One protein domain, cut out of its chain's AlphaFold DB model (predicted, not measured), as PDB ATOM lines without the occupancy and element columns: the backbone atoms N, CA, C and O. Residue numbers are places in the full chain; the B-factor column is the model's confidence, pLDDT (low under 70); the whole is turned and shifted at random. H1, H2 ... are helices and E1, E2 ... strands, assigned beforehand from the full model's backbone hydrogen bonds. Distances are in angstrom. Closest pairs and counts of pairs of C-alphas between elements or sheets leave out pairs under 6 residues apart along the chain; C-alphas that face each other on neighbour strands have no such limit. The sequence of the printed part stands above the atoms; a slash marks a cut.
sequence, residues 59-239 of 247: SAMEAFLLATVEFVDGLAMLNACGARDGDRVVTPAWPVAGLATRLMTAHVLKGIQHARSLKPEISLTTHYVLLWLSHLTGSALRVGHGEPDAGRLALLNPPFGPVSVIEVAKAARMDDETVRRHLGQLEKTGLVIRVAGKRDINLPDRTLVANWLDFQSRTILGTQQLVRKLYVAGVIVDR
ATOM      1  N   SER A  59      40.820  30.203 206.601       89.94
ATOM      2  CA  SER A  59      41.226  30.430 205.209       89.94
ATOM      3  C   SER A  59      42.214  29.373 204.704       89.94
ATOM      4  O   SER A  59      42.112  28.933 203.563       89.94
ATOM      5  N   ALA A  60      43.146  28.918 205.547       88.56
ATOM      6  CA  ALA A  60      44.053  27.829 205.185       88.56
ATOM      7  C   ALA A  60      43.314  26.493 204.994       88.56
ATOM      8  O   ALA A  60      43.640  25.742 204.080       88.56
ATOM      9  N   MET A  61      42.315  26.196 205.832       86.25
ATOM     10  CA  MET A  61      41.489  24.992 205.686       86.25
ATOM     11  C   MET A  61      40.585  25.055 204.454       86.25
ATOM     12  O   MET A  61      40.485  24.062 203.745       86.25
ATOM     13  N   GLU A  62      39.980  26.206 204.160       85.56
ATOM     14  CA  GLU A  62      39.198  26.423 202.936       85.56
ATOM     15  C   GLU A  62      40.057  26.201 201.686       85.56
ATOM     16  O   GLU A  62      39.681  25.418 200.818       85.56
ATOM     17  N   ALA A  63      41.251  26.803 201.633       87.19
ATOM     18  CA  ALA A  63      42.186  26.607 200.527       87.19
ATOM     19  C   ALA A  63      42.638  25.141 200.395       87.19
ATOM     20  O   ALA A  63      42.751  24.624 199.288       87.19
ATOM     21  N   PHE A  64      42.867  24.450 201.514       87.75
ATOM     22  CA  PHE A  64      43.253  23.038 201.509       87.75
ATOM     23  C   PHE A  64      42.128  22.116 201.013       87.75
ATOM     24  O   PHE A  64      42.380  21.153 200.285       87.75
ATOM     25  N   LEU A  65      40.882  22.404 201.393       83.94
ATOM     26  CA  LEU A  65      39.716  21.672 200.902       83.94
ATOM     27  C   LEU A  65      39.491  21.934 199.411       83.94
ATOM     28  O   LEU A  65      39.258  20.980 198.679       83.94
ATOM     29  N   LEU A  66      39.638  23.177 198.948       85.19
ATOM     30  CA  LEU A  66      39.559  23.496 197.521       85.19
ATOM     31  C   LEU A  66      40.639  22.759 196.719       85.19
ATOM     32  O   LEU A  66      40.317  22.093 195.743       85.19
ATOM     33  N   ALA A  67      41.889  22.762 197.191       87.25
ATOM     34  CA  ALA A  67      42.972  22.007 196.558       87.25
ATOM     35  C   ALA A  67      42.696  20.491 196.519       87.25
ATOM     36  O   ALA A  67      43.140  19.792 195.613       87.25
ATOM     37  N   THR A  68      41.944  19.964 197.494       86.62
ATOM     38  CA  THR A  68      41.496  18.563 197.483       86.62
ATOM     39  C   THR A  68      40.481  18.305 196.368       86.62
ATOM     40  O   THR A  68      40.566  17.266 195.719       86.62
ATOM     41  N   VAL A  69      39.548  19.237 196.143       85.31
ATOM     42  CA  VAL A  69      38.581  19.173 195.034       85.31
ATOM     43  C   VAL A  69      39.317  19.215 193.697       85.31
ATOM     44  O   VAL A  69      39.199  18.275 192.922       85.31
ATOM     45  N   GLU A  70      40.162  20.226 193.483       86.62
ATOM     46  CA  GLU A  70      40.939  20.398 192.245       86.62
ATOM     47  C   GLU A  70      41.804  19.171 191.925       86.62
ATOM     48  O   GLU A  70      41.894  18.739 190.776       86.62
ATOM     49  N   PHE A  71      42.419  18.574 192.949       88.44
ATOM     50  CA  PHE A  71      43.213  17.362 192.793       88.44
ATOM     51  C   PHE A  71      42.374  16.167 192.324       88.44
ATOM     52  O   PHE A  71      42.780  15.458 191.404       88.44
ATOM     53  N   VAL A  72      41.215  15.929 192.942       88.38
ATOM     54  CA  VAL A  72      40.332  14.819 192.558       88.38
ATOM     55  C   VAL A  72      39.729  15.054 191.177       88.38
ATOM     56  O   VAL A  72      39.760  14.138 190.360       88.38
ATOM     57  N   ASP A  73      39.255  16.266 190.887       85.44
ATOM     58  CA  ASP A  73      38.686  16.623 189.585       85.44
ATOM     59  C   ASP A  73      39.727  16.456 188.465       85.44
ATOM     60  O   ASP A  73      39.424  15.920 187.398       85.44
ATOM     61  N   GLY A  74      40.985  16.830 188.721       85.25
ATOM     62  CA  GLY A  74      42.094  16.596 187.797       85.25
ATOM     63  C   GLY A  74      42.351  15.108 187.531       85.25
ATOM     64  O   GLY A  74      42.588  14.723 186.387       85.25
ATOM     65  N   LEU A  75      42.264  14.251 188.556       89.12
ATOM     66  CA  LEU A  75      42.380  12.797 188.382       89.12
ATOM     67  C   LEU A  75      41.188  12.211 187.616       89.12
ATOM     68  O   LEU A  75      41.394  11.384 186.728       89.12
ATOM     69  N   ALA A  76      39.970  12.651 187.933       88.94
ATOM     70  CA  ALA A  76      38.735  12.239 187.270       88.94
ATOM     71  C   ALA A  76      38.761  12.591 185.776       88.94
ATOM     72  O   ALA A  76      38.529  11.729 184.930       88.94
ATOM     73  N   MET A  77      39.174  13.819 185.444       83.75
ATOM     74  CA  MET A  77      39.346  14.294 184.067       83.75
ATOM     75  C   MET A  77      40.287  13.404 183.238       83.75
ATOM     76  O   MET A  77      40.123  13.284 182.023       83.75
ATOM     77  N   LEU A  78      41.283  12.799 183.888       84.06
ATOM     78  CA  LEU A  78      42.270  11.917 183.265       84.06
ATOM     79  C   LEU A  78      41.906  10.430 183.356       84.06
ATOM     80  O   LEU A  78      42.674   9.602 182.868       84.06
ATOM     81  N   ASN A  79      40.785  10.073 183.992       87.94
ATOM     82  CA  ASN A  79      40.448   8.694 184.358       87.94
ATOM     83  C   ASN A  79      41.612   7.978 185.081       87.94
ATOM     84  O   ASN A  79      41.942   6.821 184.803       87.94
ATOM     85  N   ALA A  80      42.284   8.697 185.985       87.62
ATOM     86  CA  ALA A  80      43.533   8.276 186.603       87.62
ATOM     87  C   ALA A  80      43.360   7.865 188.070       87.62
ATOM     88  O   ALA A  80      42.507   8.353 188.806       87.62
ATOM     89  N   CYS A  81      44.244   6.976 188.533       91.69
ATOM     90  CA  CYS A  81      44.326   6.543 189.934       91.69
ATOM     91  C   CYS A  81      43.001   6.031 190.538       91.69
ATOM     92  O   CYS A  81      42.810   6.086 191.752       91.69
ATOM     93  N   GLY A  82      42.112   5.490 189.702       90.25
ATOM     94  CA  GLY A  82      40.822   4.943 190.121       90.25
ATOM     95  C   GLY A  82      39.690   5.965 190.220       90.25
ATOM     96  O   GLY A  82      38.569   5.537 190.470       90.25
ATOM     97  N   ALA A  83      39.964   7.257 190.007       91.50
ATOM     98  CA  ALA A  83      38.931   8.250 189.734       91.50
ATOM     99  C   ALA A  83      38.511   8.156 188.259       91.50
ATOM    100  O   ALA A  83      39.304   7.752 187.401       91.50
ATOM    101  N   ARG A  84      37.263   8.499 187.969       89.88
ATOM    102  CA  ARG A  84      36.602   8.358 186.672       89.88
ATOM    103  C   ARG A  84      35.966   9.674 186.265       89.88
ATOM    104  O   ARG A  84      35.544  10.455 187.115       89.88
ATOM    105  N   ASP A  85      35.864   9.900 184.961       85.06
ATOM    106  CA  ASP A  85      35.175  11.077 184.444       85.06
ATOM    107  C   ASP A  85      33.733  11.133 184.977       85.06
ATOM    108  O   ASP A  85      33.008  10.134 184.989       85.06
ATOM    109  N   GLY A  86      33.337  12.307 185.464       81.06
ATOM    110  CA  GLY A  86      32.069  12.522 186.159       81.06
ATOM    111  C   GLY A  86      32.104  12.342 187.681       81.06
ATOM    112  O   GLY A  86      31.166  12.802 188.337       81.06
ATOM    113  N   ASP A  87      33.150  11.758 188.271       87.88
ATOM    114  CA  ASP A  87      33.332  11.816 189.725       87.88
ATOM    115  C   ASP A  87      33.325  13.262 190.215       87.88
ATOM    116  O   ASP A  87      33.819  14.173 189.549       87.88
ATOM    117  N   ARG A  88      32.796  13.474 191.419       82.50
ATOM    118  CA  ARG A  88      32.859  14.774 192.084       82.50
ATOM    119  C   ARG A  88      33.152  14.623 193.561       82.50
ATOM    120  O   ARG A  88      32.660  13.703 194.223       82.50
ATOM    121  N   VAL A  89      33.891  15.584 194.100       79.56
ATOM    122  CA  VAL A  89      34.015  15.739 195.549       79.56
ATOM    123  C   VAL A  89      32.734  16.371 196.082       79.56
ATOM    124  O   VAL A  89      32.350  17.474 195.697       79.56
ATOM    125  N   VAL A  90      32.057  15.678 196.994       77.38
ATOM    126  CA  VAL A  90      30.950  16.262 197.751       77.38
ATOM    127  C   VAL A  90      31.542  17.303 198.685       77.38
ATOM    128  O   VAL A  90      32.408  16.957 199.490       77.38
ATOM    129  N   THR A  91      31.074  18.558 198.603       68.88
ATOM    130  CA  THR A  91      31.472  19.626 199.533       68.88
ATOM    131  C   THR A  91      31.342  19.101 200.955       68.88
ATOM    132  O   THR A  91      30.223  18.865 201.424       68.88
ATOM    133  N   PRO A  92      32.460  18.842 201.645       63.88
ATOM    134  CA  PRO A  92      32.375  17.979 202.793       63.88
ATOM    135  C   PRO A  92      31.853  18.800 203.975       63.88
ATOM    136  O   PRO A  92      32.461  19.786 204.388       63.88
ATOM    137  N   ALA A  93      30.709  18.395 204.525       67.94
ATOM    138  CA  ALA A  93      30.222  18.879 205.813       67.94
ATOM    139  C   ALA A  93      30.860  18.068 206.952       67.94
ATOM    140  O   ALA A  93      31.439  16.998 206.742       67.94
ATOM    141  N   TRP A  94      30.774  18.558 208.188       64.75
ATOM    142  CA  TRP A  94      31.174  17.752 209.343       64.75
ATOM    143  C   TRP A  94      30.275  16.504 209.453       64.75
ATOM    144  O   TRP A  94      29.065  16.648 209.285       64.75
ATOM    145  N   PRO A  95      30.800  15.293 209.740       69.88
ATOM    146  CA  PRO A  95      32.191  14.935 210.058       69.88
ATOM    147  C   PRO A  95      33.077  14.575 208.848       69.88
ATOM    148  O   PRO A  95      34.292  14.419 209.001       69.88
ATOM    149  N   VAL A  96      32.502  14.464 207.650       72.56
ATOM    150  CA  VAL A  96      33.186  14.051 206.410       72.56
ATOM    151  C   VAL A  96      34.364  14.977 206.072       72.56
ATOM    152  O   VAL A  96      35.431  14.497 205.689       72.56
ATOM    153  N   ALA A  97      34.248  16.283 206.341       74.56
ATOM    154  CA  ALA A  97      35.332  17.262 206.158       74.56
ATOM    155  C   ALA A  97      36.591  16.932 206.963       74.56
ATOM    156  O   ALA A  97      37.714  17.059 206.468       74.56
ATOM    157  N   GLY A  98      36.412  16.467 208.202       79.38
ATOM    158  CA  GLY A  98      37.520  16.056 209.058       79.38
ATOM    159  C   GLY A  98      38.213  14.798 208.535       79.38
ATOM    160  O   GLY A  98      39.442  14.707 208.582       79.38
ATOM    161  N   LEU A  99      37.443  13.849 207.994       80.69
ATOM    162  CA  LEU A  99      37.979  12.631 207.383       80.69
ATOM    163  C   LEU A  99      38.739  12.935 206.089       80.69
ATOM    164  O   LEU A  99      39.876  12.482 205.953       80.69
ATOM    165  N   ALA A 100      38.169  13.749 205.196       83.81
ATOM    166  CA  ALA A 100      38.824  14.197 203.967       83.81
ATOM    167  C   ALA A 100      40.148  14.907 204.279       83.81
ATOM    168  O   ALA A 100      41.202  14.515 203.773       83.81
ATOM    169  N   THR A 101      40.121  15.860 205.218       85.94
ATOM    170  CA  THR A 101      41.319  16.590 205.655       85.94
ATOM    171  C   THR A 101      42.391  15.638 206.184       85.94
ATOM    172  O   THR A 101      43.563  15.746 205.822       85.94
ATOM    173  N   ARG A 102      42.003  14.668 207.022       86.75
ATOM    174  CA  ARG A 102      42.923  13.675 207.592       86.75
ATOM    175  C   ARG A 102      43.540  12.780 206.520       86.75
ATOM    176  O   ARG A 102      44.746  12.539 206.565       86.75
ATOM    177  N   LEU A 103      42.729  12.268 205.596       90.19
ATOM    178  CA  LEU A 103      43.185  11.393 204.517       90.19
ATOM    179  C   LEU A 103      44.139  12.134 203.578       90.19
ATOM    180  O   LEU A 103      45.228  11.624 203.307       90.19
ATOM    181  N   MET A 104      43.784  13.355 203.170       90.38
ATOM    182  CA  MET A 104      44.619  14.170 202.291       90.38
ATOM    183  C   MET A 104      45.926  14.586 202.974       90.38
ATOM    184  O   MET A 104      47.001  14.417 202.409       90.38
ATOM    185  N   THR A 105      45.871  15.028 204.235       90.50
ATOM    186  CA  THR A 105      47.085  15.373 204.998       90.50
ATOM    187  C   THR A 105      48.029  14.175 205.096       90.50
ATOM    188  O   THR A 105      49.232  14.309 204.885       90.50
ATOM    189  N   ALA A 106      47.500  12.979 205.382       89.00
ATOM    190  CA  ALA A 106      48.313  11.768 205.441       89.00
ATOM    191  C   ALA A 106      48.943  11.420 204.082       89.00
ATOM    192  O   ALA A 106      50.086  10.967 204.047       89.00
ATOM    193  N   HIS A 107      48.222  11.632 202.979       92.19
ATOM    194  CA  HIS A 107      48.740  11.421 201.628       92.19
ATOM    195  C   HIS A 107      49.880  12.397 201.298       92.19
ATOM    196  O   HIS A 107      50.968  11.953 200.931       92.19
ATOM    197  N   VAL A 108      49.689  13.698 201.548       89.56
ATOM    198  CA  VAL A 108      50.718  14.733 201.339       89.56
ATOM    199  C   VAL A 108      51.975  14.450 202.168       89.56
ATOM    200  O   VAL A 108      53.086  14.496 201.645       89.56
ATOM    201  N   LEU A 109      51.823  14.101 203.450       86.69
ATOM    202  CA  LEU A 109      52.967  13.799 204.319       86.69
ATOM    203  C   LEU A 109      53.765  12.584 203.831       86.69
ATOM    204  O   LEU A 109      54.996  12.619 203.870       86.69
ATOM    205  N   LYS A 110      53.095  11.536 203.340       86.62
ATOM    206  CA  LYS A 110      53.771  10.381 202.727       86.62
ATOM    207  C   LYS A 110      54.495  10.766 201.440       86.62
ATOM    208  O   LYS A 110      55.639  10.362 201.259       86.62
ATOM    209  N   GLY A 111      53.881  11.596 200.596       86.56
ATOM    210  CA  GLY A 111      54.531  12.145 199.404       86.56
ATOM    211  C   GLY A 111      55.818  12.900 199.749       86.56
ATOM    212  O   GLY A 111      56.868  12.624 199.177       86.56
ATOM    213  N   ILE A 112      55.783  13.769 200.766       86.31
ATOM    214  CA  ILE A 112      56.978  14.478 201.254       86.31
ATOM    215  C   ILE A 112      58.030  13.495 201.791       86.31
ATOM    216  O   ILE A 112      59.219  13.674 201.534       86.31
ATOM    217  N   GLN A 113      57.633  12.450 202.522       84.69
ATOM    218  CA  GLN A 113      58.567  11.418 202.992       84.69
ATOM    219  C   GLN A 113      59.245  10.675 201.834       84.69
ATOM    220  O   GLN A 113      60.452  10.457 201.890       84.69
ATOM    221  N   HIS A 114      58.501  10.326 200.783       85.25
ATOM    222  CA  HIS A 114      59.059   9.700 199.583       85.25
ATOM    223  C   HIS A 114      59.962  10.661 198.800       85.25
ATOM    224  O   HIS A 114      61.020  10.268 198.323       85.25
ATOM    225  N   ALA A 115      59.613  11.945 198.725       83.88
ATOM    226  CA  ALA A 115      60.481  12.941 198.103       83.88
ATOM    227  C   ALA A 115      61.814  13.054 198.857       83.88
ATOM    228  O   ALA A 115      62.873  13.152 198.246       83.88
ATOM    229  N   ARG A 116      61.773  12.962 200.194       85.56
ATOM    230  CA  ARG A 116      62.970  12.962 201.045       85.56
ATOM    231  C   ARG A 116      63.878  11.757 200.850       85.56
ATOM    232  O   ARG A 116      65.064  11.870 201.142       85.56
ATOM    233  N   SER A 117      63.361  10.619 200.384       82.69
ATOM    234  CA  SER A 117      64.216   9.465 200.096       82.69
ATOM    235  C   SER A 117      65.026   9.619 198.811       82.69
ATOM    236  O   SER A 117      65.976   8.867 198.636       82.69
ATOM    237  N   LEU A 118      64.711  10.597 197.947       80.25
ATOM    238  CA  LEU A 118      65.524  10.883 196.759       80.25
ATOM    239  C   LEU A 118      66.938  11.336 197.153       80.25
ATOM    240  O   LEU A 118      67.916  10.852 196.584       80.25
ATOM    241  N   LYS A 119      67.040  12.249 198.131       86.75
ATOM    242  CA  LYS A 119      68.303  12.759 198.693       86.75
ATOM    243  C   LYS A 119      68.138  13.156 200.169       86.75
ATOM    244  O   LYS A 119      67.937  14.334 200.463       86.75
ATOM    245  N   PRO A 120      68.232  12.213 201.121       85.19
ATOM    246  CA  PRO A 120      68.020  12.483 202.549       85.19
ATOM    247  C   PRO A 120      68.882  13.614 203.139       85.19
ATOM    248  O   PRO A 120      68.490  14.236 204.126       85.19
ATOM    249  N   GLU A 121      70.041  13.870 202.537       88.12
ATOM    250  CA  GLU A 121      71.039  14.861 202.931       88.12
ATOM    251  C   GLU A 121      70.626  16.324 202.691       88.12
ATOM    252  O   GLU A 121      71.154  17.216 203.362       88.12
ATOM    253  N   ILE A 122      69.683  16.610 201.783       89.94
ATOM    254  CA  ILE A 122      69.250  17.994 201.529       89.94
ATOM    255  C   ILE A 122      68.124  18.415 202.484       89.94
ATOM    256  O   ILE A 122      67.308  17.618 202.952       89.94
ATOM    257  N   SER A 123      68.049  19.714 202.786       89.94
ATOM    258  CA  SER A 123      67.082  20.229 203.762       89.94
ATOM    259  C   SER A 123      65.622  20.077 203.301       89.94
ATOM    260  O   SER A 123      65.332  19.964 202.109       89.94
ATOM    261  N   LEU A 124      64.672  20.130 204.244       87.44
ATOM    262  CA  LEU A 124      63.231  20.087 203.936       87.44
ATOM    263  C   LEU A 124      62.800  21.207 202.983       87.44
ATOM    264  O   LEU A 124      62.027  20.964 202.065       87.44
ATOM    265  N   THR A 125      63.323  22.419 203.173       92.19
ATOM    266  CA  THR A 125      63.039  23.553 202.283       92.19
ATOM    267  C   THR A 125      63.570  23.298 200.874       92.19
ATOM    268  O   THR A 125      62.904  23.628 199.899       92.19
ATOM    269  N   THR A 126      64.728  22.647 200.749       94.88
ATOM    270  CA  THR A 126      65.288  22.283 199.439       94.88
ATOM    271  C   THR A 126      64.427  21.226 198.742       94.88
ATOM    272  O   THR A 126      64.139  21.368 197.558       94.88
ATOM    273  N   HIS A 127      63.929  20.223 199.476       92.56
ATOM    274  CA  HIS A 127      62.949  19.264 198.945       92.56
ATOM    275  C   HIS A 127      61.635  19.933 198.529       92.56
ATOM    276  O   HIS A 127      61.064  19.577 197.505       92.56
ATOM    277  N   TYR A 128      61.155  20.911 199.300       93.06
ATOM    278  CA  TYR A 128      59.959  21.677 198.950       93.06
ATOM    279  C   TYR A 128      60.136  22.428 197.621       93.06
ATOM    280  O   TYR A 128      59.267  22.354 196.757       93.06
ATOM    281  N   VAL A 129      61.292  23.069 197.413       95.56
ATOM    282  CA  VAL A 129      61.638  23.711 196.132       95.56
ATOM    283  C   VAL A 129      61.750  22.682 194.999       95.56
ATOM    284  O   VAL A 129      61.251  22.937 193.906       95.56
ATOM    285  N   LEU A 130      62.339  21.507 195.252       93.25
ATOM    286  CA  LEU A 130      62.411  20.418 194.270       93.25
ATOM    287  C   LEU A 130      61.019  19.942 193.834       93.25
ATOM    288  O   LEU A 130      60.797  19.729 192.645       93.25
ATOM    289  N   LEU A 131      60.078  19.793 194.770       91.81
ATOM    290  CA  LEU A 131      58.704  19.388 194.464       91.81
ATOM    291  C   LEU A 131      57.979  20.431 193.607       91.81
ATOM    292  O   LEU A 131      57.328  20.054 192.635       91.81
ATOM    293  N   TRP A 132      58.145  21.725 193.901       93.00
ATOM    294  CA  TRP A 132      57.613  22.797 193.052       93.00
ATOM    295  C   TRP A 132      58.221  22.791 191.655       93.00
ATOM    296  O   TRP A 132      57.489  22.860 190.672       93.00
ATOM    297  N   LEU A 133      59.545  22.656 191.552       92.88
ATOM    298  CA  LEU A 133      60.221  22.530 190.265       92.88
ATOM    299  C   LEU A 133      59.690  21.325 189.477       92.88
ATOM    300  O   LEU A 133      59.427  21.428 188.286       92.88
ATOM    301  N   SER A 134      59.494  20.188 190.139       89.38
ATOM    302  CA  SER A 134      58.992  18.964 189.500       89.38
ATOM    303  C   SER A 134      57.552  19.133 189.007       89.38
ATOM    304  O   SER A 134      57.247  18.766 187.874       89.38
ATOM    305  N   HIS A 135      56.691  19.755 189.819       87.12
ATOM    306  CA  HIS A 135      55.323  20.114 189.438       87.12
ATOM    307  C   HIS A 135      55.293  21.034 188.207       87.12
ATOM    308  O   HIS A 135      54.570  20.756 187.256       87.12
ATOM    309  N   LEU A 136      56.116  22.086 188.202       89.00
ATOM    310  CA  LEU A 136      56.159  23.093 187.139       89.00
ATOM    311  C   LEU A 136      56.913  22.664 185.877       89.00
ATOM    312  O   LEU A 136      56.910  23.411 184.912       89.00
ATOM    313  N   THR A 137      57.635  21.545 185.897       87.81
ATOM    314  CA  THR A 137      58.399  21.057 184.732       87.81
ATOM    315  C   THR A 137      57.750  19.840 184.076       87.81
ATOM    316  O   THR A 137      58.214  19.407 183.016       87.81
ATOM    317  N   GLY A 138      56.745  19.225 184.717       80.50
ATOM    318  CA  GLY A 138      56.108  17.986 184.255       80.50
ATOM    319  C   GLY A 138      57.107  16.853 183.986       80.50
ATOM    320  O   GLY A 138      56.915  16.050 183.081       80.50
ATOM    321  N   SER A 139      58.231  16.814 184.701       74.06
ATOM    322  CA  SER A 139      59.455  16.103 184.291       74.06
ATOM    323  C   SER A 139      59.282  14.588 184.142       74.06
ATOM    324  O   SER A 139      59.800  14.014 183.188       74.06
ATOM    325  N   ALA A 140      58.491  13.946 185.005       67.88
ATOM    326  CA  ALA A 140      58.174  12.521 184.879       67.88
ATOM    327  C   ALA A 140      57.368  12.184 183.607       67.88
ATOM    328  O   ALA A 140      57.495  11.083 183.083       67.88
ATOM    329  N   LEU A 141      56.590  13.129 183.066       68.50
ATOM    330  CA  LEU A 141      55.826  12.932 181.824       68.50
ATOM    331  C   LEU A 141      56.725  12.916 180.578       68.50
ATOM    332  O   LEU A 141      56.302  12.449 179.526       68.50
ATOM    333  N   ARG A 142      57.966  13.408 180.694       73.94
ATOM    334  CA  ARG A 142      58.960  13.447 179.606       73.94
ATOM    335  C   ARG A 142      59.883  12.229 179.580       73.94
ATOM    336  O   ARG A 142      60.680  12.072 178.660       73.94
ATOM    337  N   VAL A 143      59.812  11.354 180.583       70.31
ATOM    338  CA  VAL A 143      60.627  10.136 180.621       70.31
ATOM    339  C   VAL A 143      59.994   9.098 179.691       70.31
ATOM    340  O   VAL A 143      59.077   8.387 180.082       70.31
ATOM    341  N   GLY A 144      60.475   9.019 178.448       62.38
ATOM    342  CA  GLY A 144      60.055   8.004 177.465       62.38
ATOM    343  C   GLY A 144      59.141   8.504 176.341       62.38
ATOM    344  O   GLY A 144      58.852   7.750 175.412       62.38
ATOM    345  N   HIS A 145      58.745   9.774 176.374       58.06
ATOM    346  CA  HIS A 145      58.015  10.449 175.302       58.06
ATOM    347  C   HIS A 145      58.789  11.714 174.896       58.06
ATOM    348  O   HIS A 145      59.555  12.233 175.705       58.06
ATOM    349  N   GLY A 146      58.672  12.151 173.635       59.25
ATOM    350  CA  GLY A 146      59.284  13.391 173.126       59.25
ATOM    351  C   GLY A 146      58.721  14.642 173.813       59.25
ATOM    352  O   GLY A 146      58.397  14.602 174.997       59.25
ATOM    353  N   GLU A 147      58.584  15.773 173.112       59.44
ATOM    354  CA  GLU A 147      57.828  16.899 173.691       59.44
ATOM    355  C   GLU A 147      56.464  16.396 174.202       59.44
ATOM    356  O   GLU A 147      55.770  15.682 173.473       59.44
ATOM    357  N   PRO A 148      56.115  16.660 175.474       62.41
ATOM    358  CA  PRO A 148      54.942  16.053 176.079       62.41
ATOM    359  C   PRO A 148      53.682  16.577 175.385       62.41
ATOM    360  O   PRO A 148      53.473  17.789 175.329       62.41
ATOM    361  N   ASP A 149      52.814  15.676 174.909       62.66
ATOM    362  CA  ASP A 149      51.429  16.039 174.603       62.66
ATOM    363  C   ASP A 149      50.737  16.376 175.927       62.66
ATOM    364  O   ASP A 149      50.292  15.509 176.682       62.66
ATOM    365  N   ALA A 150      50.739  17.665 176.259       64.56
ATOM    366  CA  ALA A 150      50.188  18.169 177.504       64.56
ATOM    367  C   ALA A 150      48.649  18.105 177.537       64.56
ATOM    368  O   ALA A 150      48.070  18.286 178.610       64.56
ATOM    369  N   GLY A 151      47.977  17.841 176.405       69.44
ATOM    370  CA  GLY A 151      46.530  17.649 176.307       69.44
ATOM    371  C   GLY A 151      45.700  18.592 177.192       69.44
ATOM    372  O   GLY A 151      45.919  19.803 177.249       69.44
ATOM    373  N   ARG A 152      44.751  18.023 177.948       67.00
ATOM    374  CA  ARG A 152      43.894  18.770 178.893       67.00
ATOM    375  C   ARG A 152      44.641  19.291 180.131       67.00
ATOM    376  O   ARG A 152      44.108  20.154 180.821       67.00
ATOM    377  N   LEU A 153      45.851  18.803 180.419       66.31
ATOM    378  CA  LEU A 153      46.666  19.278 181.545       66.31
ATOM    379  C   LEU A 153      47.309  20.641 181.270       66.31
ATOM    380  O   LEU A 153      47.547  21.385 182.219       66.31
ATOM    381  N   ALA A 154      47.532  21.006 180.003       66.00
ATOM    382  CA  ALA A 154      48.009  22.340 179.628       66.00
ATOM    383  C   ALA A 154      47.083  23.458 180.141       66.00
ATOM    384  O   ALA A 154      47.556  24.516 180.550       66.00
ATOM    385  N   LEU A 155      45.770  23.197 180.200       65.06
ATOM    386  CA  LEU A 155      44.767  24.128 180.734       65.06
ATOM    387  C   LEU A 155      44.971  24.439 182.225       65.06
ATOM    388  O   LEU A 155      44.509  25.474 182.702       65.06
ATOM    389  N   LEU A 156      45.663  23.562 182.958       64.50
ATOM    390  CA  LEU A 156      45.958  23.734 184.381       64.50
ATOM    391  C   LEU A 156      47.216  24.587 184.631       64.50
ATOM    392  O   LEU A 156      47.544  24.856 185.784       64.50
ATOM    393  N   ASN A 157      47.906  25.044 183.577       66.25
ATOM    394  CA  ASN A 157      49.043  25.969 183.639       66.25
ATOM    395  C   ASN A 157      50.243  25.580 184.541       66.25
ATOM    396  O   ASN A 157      50.856  26.484 185.120       66.25
ATOM    397  N   PRO A 158      50.716  24.324 184.645       66.69
ATOM    398  CA  PRO A 158      52.145  24.146 184.823       66.69
ATOM    399  C   PRO A 158      52.834  24.276 183.453       66.69
ATOM    400  O   PRO A 158      52.337  23.752 182.452       66.69
ATOM    401  N   PRO A 159      53.983  24.962 183.374       68.69
ATOM    402  CA  PRO A 159      54.851  24.820 182.219       68.69
ATOM    403  C   PRO A 159      55.231  23.338 182.021       68.69
ATOM    404  O   PRO A 159      55.321  22.557 182.966       68.69
ATOM    405  N   PHE A 160      55.462  22.922 180.780       79.31
ATOM    406  CA  PHE A 160      55.987  21.589 180.474       79.31
ATOM    407  C   PHE A 160      57.381  21.751 179.875       79.31
ATOM    408  O   PHE A 160      57.556  21.808 178.662       79.31
ATOM    409  N   GLY A 161      58.380  21.914 180.743       83.50
ATOM    410  CA  GLY A 161      59.769  22.149 180.349       83.50
ATOM    411  C   GLY A 161      60.557  22.957 181.382       83.50
ATOM    412  O   GLY A 161      60.067  23.166 182.491       83.50
ATOM    413  N   PRO A 162      61.778  23.410 181.042       91.12
ATOM    414  CA  PRO A 162      62.606  24.196 181.948       91.12
ATOM    415  C   PRO A 162      61.922  25.491 182.408       91.12
ATOM    416  O   PRO A 162      61.358  26.228 181.597       91.12
ATOM    417  N   VAL A 163      62.062  25.822 183.693       93.44
ATOM    418  CA  VAL A 163      61.419  26.976 184.349       93.44
ATOM    419  C   VAL A 163      62.423  27.938 184.971       93.44
ATOM    420  O   VAL A 163      63.520  27.565 185.382       93.44
ATOM    421  N   SER A 164      62.075  29.214 185.032       94.81
ATOM    422  CA  SER A 164      62.891  30.244 185.671       94.81
ATOM    423  C   SER A 164      62.807  30.186 187.201       94.81
ATOM    424  O   SER A 164      61.862  29.659 187.784       94.81
ATOM    425  N   VAL A 165      63.797  30.790 187.869       95.81
ATOM    426  CA  VAL A 165      63.786  30.973 189.334       95.81
ATOM    427  C   VAL A 165      62.540  31.746 189.779       95.81
ATOM    428  O   VAL A 165      61.922  31.372 190.769       95.81
ATOM    429  N   ILE A 166      62.160  32.779 189.020       95.44
ATOM    430  CA  ILE A 166      61.024  33.662 189.316       95.44
ATOM    431  C   ILE A 166      59.706  32.877 189.281       95.44
ATOM    432  O   ILE A 166      58.862  33.043 190.158       95.44
ATOM    433  N   GLU A 167      59.526  31.985 188.303       93.44
ATOM    434  CA  GLU A 167      58.327  31.139 188.212       93.44
ATOM    435  C   GLU A 167      58.214  30.194 189.415       93.44
ATOM    436  O   GLU A 167      57.142  30.089 190.017       93.44
ATOM    437  N   VAL A 168      59.324  29.569 189.825       94.62
ATOM    438  CA  VAL A 168      59.358  28.703 191.014       94.62
ATOM    439  C   VAL A 168      59.093  29.507 192.288       94.62
ATOM    440  O   VAL A 168      58.308  29.073 193.130       94.62
ATOM    441  N   ALA A 169      59.698  30.688 192.432       96.12
ATOM    442  CA  ALA A 169      59.511  31.568 193.583       96.12
ATOM    443  C   ALA A 169      58.067  32.057 193.716       96.12
ATOM    444  O   ALA A 169      57.473  31.949 194.794       96.12
ATOM    445  N   LYS A 170      57.458  32.478 192.603       93.88
ATOM    446  CA  LYS A 170      56.047  32.868 192.541       93.88
ATOM    447  C   LYS A 170      55.125  31.718 192.948       93.88
ATOM    448  O   LYS A 170      54.241  31.925 193.779       93.88
ATOM    449  N   ALA A 171      55.334  30.519 192.401       90.19
ATOM    450  CA  ALA A 171      54.510  29.350 192.713       90.19
ATOM    451  C   ALA A 171      54.662  28.914 194.179       90.19
ATOM    452  O   ALA A 171      53.674  28.726 194.887       90.19
ATOM    453  N   ALA A 172      55.902  28.847 194.668       91.81
ATOM    454  CA  ALA A 172      56.213  28.455 196.037       91.81
ATOM    455  C   ALA A 172      55.865  29.528 197.084       91.81
ATOM    456  O   ALA A 172      55.890  29.224 198.281       91.81
ATOM    457  N   ARG A 173      55.553  30.759 196.642       93.44
ATOM    458  CA  ARG A 173      55.386  31.969 197.465       93.44
ATOM    459  C   ARG A 173      56.599  32.220 198.362       93.44
ATOM    460  O   ARG A 173      56.475  32.415 199.569       93.44
ATOM    461  N   MET A 174      57.776  32.175 197.752       96.19
ATOM    462  CA  MET A 174      59.068  32.379 198.401       96.19
ATOM    463  C   MET A 174      59.811  33.543 197.745       96.19
ATOM    464  O   MET A 174      59.508  33.921 196.620       96.19
ATOM    465  N   ASP A 175      60.793  34.092 198.453       96.81
ATOM    466  CA  ASP A 175      61.720  35.078 197.897       96.81
ATOM    467  C   ASP A 175      62.650  34.451 196.833       96.81
ATOM    468  O   ASP A 175      63.096  33.302 196.968       96.81
ATOM    469  N   ASP A 176      62.961  35.229 195.794       97.00
ATOM    470  CA  ASP A 176      63.767  34.813 194.643       97.00
ATOM    471  C   ASP A 176      65.178  34.375 195.047       97.00
ATOM    472  O   ASP A 176      65.683  33.381 194.521       97.00
ATOM    473  N   GLU A 177      65.826  35.084 195.978       97.44
ATOM    474  CA  GLU A 177      67.175  34.736 196.443       97.44
ATOM    475  C   GLU A 177      67.163  33.413 197.216       97.44
ATOM    476  O   GLU A 177      68.013  32.540 197.018       97.44
ATOM    477  N   THR A 178      66.138  33.202 198.036       97.00
ATOM    478  CA  THR A 178      65.934  31.953 198.764       97.00
ATOM    479  C   THR A 178      65.774  30.776 197.801       97.00
ATOM    480  O   THR A 178      66.442  29.748 197.962       97.00
ATOM    481  N   VAL A 179      64.933  30.920 196.773       97.81
ATOM    482  CA  VAL A 179      64.733  29.878 195.755       97.81
ATOM    483  C   VAL A 179      65.993  29.662 194.923       97.81
ATOM    484  O   VAL A 179      66.392  28.514 194.725       97.81
ATOM    485  N   ARG A 180      66.677  30.733 194.507       97.56
ATOM    486  CA  ARG A 180      67.962  30.669 193.796       97.56
ATOM    487  C   ARG A 180      68.991  29.856 194.574       97.56
ATOM    488  O   ARG A 180      69.622  28.968 194.002       97.56
ATOM    489  N   ARG A 181      69.127  30.107 195.878       97.56
ATOM    490  CA  ARG A 181      70.048  29.371 196.752       97.56
ATOM    491  C   ARG A 181      69.719  27.879 196.801       97.56
ATOM    492  O   ARG A 181      70.627  27.058 196.683       97.56
ATOM    493  N   HIS A 182      68.443  27.518 196.957       97.62
ATOM    494  CA  HIS A 182      68.021  26.113 197.002       97.62
ATOM    495  C   HIS A 182      68.166  25.409 195.646       97.62
ATOM    496  O   HIS A 182      68.640  24.277 195.607       97.62
ATOM    497  N   LEU A 183      67.863  26.081 194.533       96.88
ATOM    498  CA  LEU A 183      68.121  25.551 193.191       96.88
ATOM    499  C   LEU A 183      69.621  25.365 192.934       96.88
ATOM    500  O   LEU A 183      70.015  24.339 192.393       96.88
ATOM    501  N   GLY A 184      70.469  26.282 193.409       96.31
ATOM    502  CA  GLY A 184      71.924  26.129 193.339       96.31
ATOM    503  C   GLY A 184      72.452  24.950 194.165       96.31
ATOM    504  O   GLY A 184      73.409  24.291 193.763       96.31
ATOM    505  N   GLN A 185      71.828  24.641 195.307       95.94
ATOM    506  CA  GLN A 185      72.125  23.417 196.061       95.94
ATOM    507  C   GLN A 185      71.702  22.167 195.277       95.94
ATOM    508  O   GLN A 185      72.489  21.232 195.165       95.94
ATOM    509  N   LEU A 186      70.505  22.174 194.684       95.31
ATOM    510  CA  LEU A 186      70.009  21.070 193.861       95.31
ATOM    511  C   LEU A 186      70.891  20.820 192.624       95.31
ATOM    512  O   LEU A 186      71.196  19.662 192.331       95.31
ATOM    513  N   GLU A 187      71.368  21.883 191.966       95.19
ATOM    514  CA  GLU A 187      72.355  21.821 190.874       95.19
ATOM    515  C   GLU A 187      73.638  21.106 191.325       95.19
ATOM    516  O   GLU A 187      74.084  20.164 190.677       95.19
ATOM    517  N   LYS A 188      74.200  21.488 192.481       94.06
ATOM    518  CA  LYS A 188      75.413  20.852 193.031       94.06
ATOM    519  C   LYS A 188      75.219  19.373 193.364       94.06
ATOM    520  O   LYS A 188      76.174  18.609 193.292       94.06
ATOM    521  N   THR A 189      74.005  18.970 193.735       91.62
ATOM    522  CA  THR A 189      73.673  17.559 194.014       91.62
ATOM    523  C   THR A 189      73.360  16.734 192.765       91.62
ATOM    524  O   THR A 189      73.118  15.536 192.886       91.62
ATOM    525  N   GLY A 190      73.326  17.356 191.580       91.69
ATOM    526  CA  GLY A 190      73.007  16.687 190.316       91.69
ATOM    527  C   GLY A 190      71.518  16.396 190.097       91.69
ATOM    528  O   GLY A 190      71.173  15.783 189.093       91.69
ATOM    529  N   LEU A 191      70.627  16.842 190.991       91.94
ATOM    530  CA  LEU A 191      69.173  16.658 190.852       91.94
ATOM    531  C   LEU A 191      68.549  17.574 189.792       91.94
ATOM    532  O   LEU A 191      67.506  17.258 189.217       91.94
ATOM    533  N   VAL A 192      69.173  18.728 189.566       94.50
ATOM    534  CA  VAL A 192      68.675  19.808 188.715       94.50
ATOM    535  C   VAL A 192      69.784  20.252 187.773       94.50
ATOM    536  O   VAL A 192      70.944  20.326 188.165       94.50
ATOM    537  N   ILE A 193      69.422  20.587 186.540       94.81
ATOM    538  CA  ILE A 193      70.323  21.145 185.532       94.81
ATOM    539  C   ILE A 193      69.853  22.518 185.078       94.81
ATOM    540  O   ILE A 193      68.692  22.908 185.229       94.81
ATOM    541  N   ARG A 194      70.791  23.268 184.501       95.44
ATOM    542  CA  ARG A 194      70.521  24.539 183.844       95.44
ATOM    543  C   ARG A 194      70.327  24.314 182.349       95.44
ATOM    544  O   ARG A 194      71.202  23.753 181.702       95.44
ATOM    545  N   VAL A 195      69.216  24.807 181.809       91.75
ATOM    546  CA  VAL A 195      68.874  24.695 180.382       91.75
ATOM    547  C   VAL A 195      68.481  26.076 179.876       91.75
ATOM    548  O   VAL A 195      67.507  26.643 180.364       91.75
ATOM    549  N   ALA A 196      69.267  26.652 178.959       90.31
ATOM    550  CA  ALA A 196      69.038  27.994 178.401       90.31
ATOM    551  C   ALA A 196      68.715  29.068 179.473       90.31
ATOM    552  O   ALA A 196      67.763  29.833 179.360       90.31
ATOM    553  N   GLY A 197      69.473  29.076 180.578       89.44
ATOM    554  CA  GLY A 197      69.275  30.001 181.707       89.44
ATOM    555  C   GLY A 197      68.177  29.602 182.707       89.44
ATOM    556  O   GLY A 197      68.204  30.063 183.849       89.44
ATOM    557  N   LYS A 198      67.281  28.685 182.338       94.44
ATOM    558  CA  LYS A 198      66.223  28.119 183.187       94.44
ATOM    559  C   LYS A 198      66.704  26.884 183.960       94.44
ATOM    560  O   LYS A 198      67.891  26.543 183.918       94.44
ATOM    561  N   ARG A 199      65.818  26.252 184.728       95.00
ATOM    562  CA  ARG A 199      66.062  25.053 185.537       95.00
ATOM    563  C   ARG A 199      65.132  23.929 185.178       95.00
ATOM    564  O   ARG A 199      63.952  24.147 184.936       95.00
ATOM    565  N   ASP A 200      65.692  22.736 185.198       93.00
ATOM    566  CA  ASP A 200      64.960  21.519 184.925       93.00
ATOM    567  C   ASP A 200      65.496  20.363 185.769       93.00
ATOM    568  O   ASP A 200      66.615  20.427 186.279       93.00
ATOM    569  N   ILE A 201      64.713  19.302 185.907       92.25
ATOM    570  CA  ILE A 201      65.191  18.047 186.482       92.25
ATOM    571  C   ILE A 201      66.255  17.448 185.555       92.25
ATOM    572  O   ILE A 201      66.129  17.496 184.331       92.25
ATOM    573  N   ASN A 202      67.313  16.877 186.134       91.38
ATOM    574  CA  ASN A 202      68.407  16.252 185.391       91.38
ATOM    575  C   ASN A 202      68.006  14.890 184.787       91.38
ATOM    576  O   ASN A 202      68.532  13.846 185.161       91.38
ATOM    577  N   LEU A 203      67.052  14.895 183.855       87.00
ATOM    578  CA  LEU A 203      66.571  13.695 183.160       87.00
ATOM    579  C   LEU A 203      67.649  12.927 182.358       87.00
ATOM    580  O   LEU A 203      67.464  11.728 182.155       87.00
ATOM    581  N   PRO A 204      68.776  13.528 181.920       88.25
ATOM    582  CA  PRO A 204      69.894  12.758 181.367       88.25
ATOM    583  C   PRO A 204      70.562  11.779 182.353       88.25
ATOM    584  O   PRO A 204      71.180  10.807 181.914       88.25
ATOM    585  N   ASP A 205      70.445  11.993 183.669       89.88
ATOM    586  CA  ASP A 205      70.967  11.063 184.678       89.88
ATOM    587  C   ASP A 205      70.021   9.865 184.860       89.88
ATOM    588  O   ASP A 205      68.948   9.957 185.461       89.88
ATOM    589  N   ARG A 206      70.453   8.693 184.378       89.31
ATOM    590  CA  ARG A 206      69.669   7.448 184.431       89.31
ATOM    591  C   ARG A 206      69.363   6.968 185.851       89.31
ATOM    592  O   ARG A 206      68.300   6.390 186.071       89.31
ATOM    593  N   THR A 207      70.264   7.193 186.806       89.12
ATOM    594  CA  THR A 207      70.048   6.790 188.205       89.12
ATOM    595  C   THR A 207      68.967   7.660 188.828       89.12
ATOM    596  O   THR A 207      68.056   7.164 189.492       89.12
ATOM    597  N   LEU A 208      69.032   8.966 188.565       87.50
ATOM    598  CA  LEU A 208      68.009   9.901 189.005       87.50
ATOM    599  C   LEU A 208      66.645   9.582 188.380       87.50
ATOM    600  O   LEU A 208      65.643   9.575 189.092       87.50
ATOM    601  N   VAL A 209      66.602   9.270 187.083       88.06
ATOM    602  CA  VAL A 209      65.370   8.847 186.402       88.06
ATOM    603  C   VAL A 209      64.767   7.607 187.062       88.06
ATOM    604  O   VAL A 209      63.573   7.604 187.356       88.06
ATOM    605  N   ALA A 210      65.570   6.582 187.366       88.44
ATOM    606  CA  ALA A 210      65.083   5.387 188.056       88.44
ATOM    607  C   ALA A 210      64.465   5.720 189.430       88.44
ATOM    608  O   ALA A 210      63.381   5.237 189.756       88.44
ATOM    609  N   ASN A 211      65.105   6.607 190.199       87.44
ATOM    610  CA  ASN A 211      64.586   7.063 191.492       87.44
ATOM    611  C   ASN A 211      63.274   7.855 191.354       87.44
ATOM    612  O   ASN A 211      62.366   7.697 192.171       87.44
ATOM    613  N   TRP A 212      63.145   8.689 190.317       85.94
ATOM    614  CA  TRP A 212      61.906   9.412 190.022       85.94
ATOM    615  C   TRP A 212      60.761   8.484 189.627       85.94
ATOM    616  O   TRP A 212      59.637   8.693 190.079       85.94
ATOM    617  N   LEU A 213      61.034   7.452 188.829       87.12
ATOM    618  CA  LEU A 213      60.033   6.456 188.442       87.12
ATOM    619  C   LEU A 213      59.556   5.623 189.644       87.12
ATOM    620  O   LEU A 213      58.357   5.359 189.767       87.12
ATOM    621  N   ASP A 214      60.455   5.257 190.567       88.62
ATOM    622  CA  ASP A 214      60.080   4.617 191.841       88.62
ATOM    623  C   ASP A 214      59.223   5.559 192.705       88.62
ATOM    624  O   ASP A 214      58.138   5.177 193.156       88.62
ATOM    625  N   PHE A 215      59.644   6.819 192.868       86.94
ATOM    626  CA  PHE A 215      58.863   7.841 193.569       86.94
ATOM    627  C   PHE A 215      57.462   8.011 192.961       86.94
ATOM    628  O   PHE A 215      56.465   8.039 193.691       86.94
ATOM    629  N   GLN A 216      57.365   8.085 191.633       86.19
ATOM    630  CA  GLN A 216      56.103   8.216 190.912       86.19
ATOM    631  C   GLN A 216      55.215   6.991 191.130       86.19
ATOM    632  O   GLN A 216      54.046   7.146 191.469       86.19
ATOM    633  N   SER A 217      55.763   5.782 191.012       89.19
ATOM    634  CA  SER A 217      55.018   4.536 191.209       89.19
ATOM    635  C   SER A 217      54.452   4.431 192.627       89.19
ATOM    636  O   SER A 217      53.267   4.143 192.809       89.19
ATOM    637  N   ARG A 218      55.251   4.761 193.651       89.88
ATOM    638  CA  ARG A 218      54.777   4.832 195.045       89.88
ATOM    639  C   ARG A 218      53.697   5.889 195.229       89.88
ATOM    640  O   ARG A 218      52.719   5.645 195.937       89.88
ATOM    641  N   THR A 219      53.858   7.045 194.588       88.62
ATOM    642  CA  THR A 219      52.879   8.133 194.640       88.62
ATOM    643  C   THR A 219      51.565   7.711 193.987       88.62
ATOM    644  O   THR A 219      50.529   7.855 194.623       88.62
ATOM    645  N   ILE A 220      51.590   7.089 192.802       90.31
ATOM    646  CA  ILE A 220      50.405   6.559 192.108       90.31
ATOM    647  C   ILE A 220      49.669   5.545 192.987       90.31
ATOM    648  O   ILE A 220      48.467   5.686 193.208       90.31
ATOM    649  N   LEU A 221      50.378   4.560 193.548       92.44
ATOM    650  CA  LEU A 221      49.780   3.573 194.454       92.44
ATOM    651  C   LEU A 221      49.172   4.245 195.695       92.44
ATOM    652  O   LEU A 221      48.067   3.910 196.128       92.44
ATOM    653  N   GLY A 222      49.877   5.223 196.267       93.38
ATOM    654  CA  GLY A 222      49.390   6.023 197.388       93.38
ATOM    655  C   GLY A 222      48.139   6.832 197.042       93.38
ATOM    656  O   GLY A 222      47.230   6.924 197.871       93.38
ATOM    657  N   THR A 223      48.069   7.383 195.830       95.12
ATOM    658  CA  THR A 223      46.921   8.132 195.309       95.12
ATOM    659  C   THR A 223      45.734   7.210 195.072       95.12
ATOM    660  O   THR A 223      44.640   7.517 195.529       95.12
ATOM    661  N   GLN A 224      45.936   6.034 194.477       95.25
ATOM    662  CA  GLN A 224      44.883   5.023 194.319       95.25
ATOM    663  C   GLN A 224      44.283   4.615 195.670       95.25
ATOM    664  O   GLN A 224      43.064   4.539 195.837       95.25
ATOM    665  N   GLN A 225      45.133   4.394 196.679       94.75
ATOM    666  CA  GLN A 225      44.669   4.100 198.035       94.75
ATOM    667  C   GLN A 225      43.914   5.273 198.666       94.75
ATOM    668  O   GLN A 225      42.968   5.041 199.422       94.75
ATOM    669  N   LEU A 226      44.339   6.513 198.408       95.00
ATOM    670  CA  LEU A 226      43.634   7.711 198.858       95.00
ATOM    671  C   LEU A 226      42.249   7.791 198.208       95.00
ATOM    672  O   LEU A 226      41.268   7.838 198.943       95.00
ATOM    673  N   VAL A 227      42.166   7.748 196.876       94.12
ATOM    674  CA  VAL A 227      40.911   7.824 196.111       94.12
ATOM    675  C   VAL A 227      39.928   6.760 196.594       94.12
ATOM    676  O   VAL A 227      38.809   7.085 196.984       94.12
ATOM    677  N   ARG A 228      40.373   5.502 196.733       93.44
ATOM    678  CA  ARG A 228      39.540   4.423 197.292       93.44
ATOM    679  C   ARG A 228      38.997   4.754 198.686       93.44
ATOM    680  O   ARG A 228      37.838   4.477 198.979       93.44
ATOM    681  N   LYS A 229      39.821   5.321 199.571       92.81
ATOM    682  CA  LYS A 229      39.385   5.711 200.922       92.81
ATOM    683  C   LYS A 229      38.418   6.890 200.899       92.81
ATOM    684  O   LYS A 229      37.529   6.931 201.740       92.81
ATOM    685  N   LEU A 230      38.586   7.823 199.964       90.94
ATOM    686  CA  LEU A 230      37.681   8.955 199.791       90.94
ATOM    687  C   LEU A 230      36.303   8.498 199.291       90.94
ATOM    688  O   LEU A 230      35.307   8.976 199.824       90.94
ATOM    689  N   TYR A 231      36.234   7.519 198.385       91.06
ATOM    690  CA  TYR A 231      34.972   6.859 198.022       91.06
ATOM    691  C   TYR A 231      34.304   6.173 199.216       91.06
ATOM    692  O   TYR A 231      33.141   6.428 199.508       91.06
ATOM    693  N   VAL A 232      35.044   5.337 199.957       89.44
ATOM    694  CA  VAL A 232      34.505   4.633 201.141       89.44
ATOM    695  C   VAL A 232      34.010   5.617 202.207       89.44
ATOM    696  O   VAL A 232      33.042   5.337 202.909       89.44
ATOM    697  N   ALA A 233      34.658   6.777 202.329       86.44
ATOM    698  CA  ALA A 233      34.251   7.838 203.243       86.44
ATOM    699  C   ALA A 233      33.089   8.707 202.713       86.44
ATOM    700  O   ALA A 233      32.678   9.628 203.418       86.44
ATOM    701  N   GLY A 234      32.591   8.459 201.495       86.19
ATOM    702  CA  GLY A 234      31.541   9.253 200.847       86.19
ATOM    703  C   GLY A 234      31.977  10.667 200.449       86.19
ATOM    704  O   GLY A 234      31.135  11.538 200.261       86.19
ATOM    705  N   VAL A 235      33.289  10.919 200.369       87.19
ATOM    706  CA  VAL A 235      33.854  12.212 199.950       87.19
ATOM    707  C   VAL A 235      33.813  12.344 198.431       87.19
ATOM    708  O   VAL A 235      33.516  13.422 197.928       87.19
ATOM    709  N   ILE A 236      34.106  11.258 197.714       88.75
ATOM    710  CA  ILE A 236      33.933  11.167 196.261       88.75
ATOM    711  C   ILE A 236      32.657  10.380 196.005       88.75
ATOM    712  O   ILE A 236      32.444   9.330 196.617       88.75
ATOM    713  N   VAL A 237      31.825  10.895 195.109       86.06
ATOM    714  CA  VAL A 237      30.645  10.198 194.605       86.06
ATOM    715  C   VAL A 237      30.658  10.231 193.087       86.06
ATOM    716  O   VAL A 237      30.998  11.258 192.491       86.06
ATOM    717  N   ASP A 238      30.231   9.130 192.479       83.38
ATOM    718  CA  ASP A 238      29.931   9.086 191.054       83.38
ATOM    719  C   ASP A 238      28.862  10.156 190.766       83.38
ATOM    720  O   ASP A 238      27.917  10.343 191.554       83.38
ATOM    721  N   ARG A 239      28.972  10.895 189.652       66.75
ATOM    722  CA  ARG A 239      27.836  11.707 189.193       66.75
ATOM    723  C   ARG A 239      26.629  10.774 189.082       66.75
ATOM    724  O   ARG A 239      26.764   9.713 188.471       66.75
TER     725      ARG A 239
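What this domain is: This is residues 59 to 239 of the 247 residues of an uncharacterized protein of Brevundimonas sp. SGAir0440 (UniProt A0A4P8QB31). Two long helices, H2 and H8, lie side by side and run opposite ways as a slab; beneath one end H1 crosses them, and at the other end H3, H6, H7 and the small hairpin E1-E2 form a cluster, with a gap between H1 and H3. The printed part has 181 residues with eight named helices and two named strands, in the order H1 to H7, E1, E2, H8; E1 and E2 are an antiparallel sheet, and the class is mostly helix. The whole is compact, with a radius of gyration of the C-alphas of 17.1 A, and spans 46 by 34 by 27 A.

How they stand to each other: E1, residues 192 to 195, and E2, residues 198 to 201, are a hairpin: N 193 and O 200 are 2.8 A apart and N 198 and O 195 2.8 A, both within hydrogen-bond range. H7, residues 176 to 188, comes closest to E1 at the C-alphas of Leu 186 and Val 192, 5.5 A. H3, residues 124 to 137, touches H7 about perpendicular at 89 degrees, closest at C-alphas 126 and 182, 5.3 A. H6, residues 165 to 172, touches H3, closest at C-alphas 168 and 133, 6.3 A. H2, residues 96 to 118, touches H3 with its residues 112 to 116 alone, closest at C-alphas 116 and 127, 6.6 A. H8, residues 206 to 232, touches H2 at a shallow tilt of 12 degrees, opposite ways, closest at C-alphas 215 and 114, 6.3 A. H1, residues 59 to 77, only just touches H2, with 3 pairs of C-alphas within 8 A, closest 65 and 101, 7.1 A; H1 and H3 are apart. H4, residues 139 to 142, only just touches H8, with 3 pairs within 8 A, closest C-alphas 140 and 212, 7.1 A. H5, residues 151 to 156, touches no helix but is near H1. Every O i to N i+4 pair is within hydrogen-bond range in H1, H3, H6, H7 and H8; H2 has 18 of 19, H5 0 of 2 but 2 of 3 O i to N i+3 pairs, and H4 is too short for an i+4 pair.

Where its parts are: H1 begins at C-alpha 59, (41.226, 30.430, 205.209), and is 26.7 A long. H2 is 33.9 A, H3 19.8 A and H7 18.3 A long. H8, 39.0 A, ends at C-alpha 232, (34.505, 4.633, 201.141).

The domain as a whole: The farthest C-alphas, of Pro 95 and Ala 196, are 50.3 A apart. The printed part has no cut. The link H1 to H2, 18 residues, is long; residues 88 to 89 pair antiparallel with 236 to 237. Mean pLDDT of the printed part is 86.0; residues 91 to 95, 140 to 141, 144 to 159 and 239 are under 70.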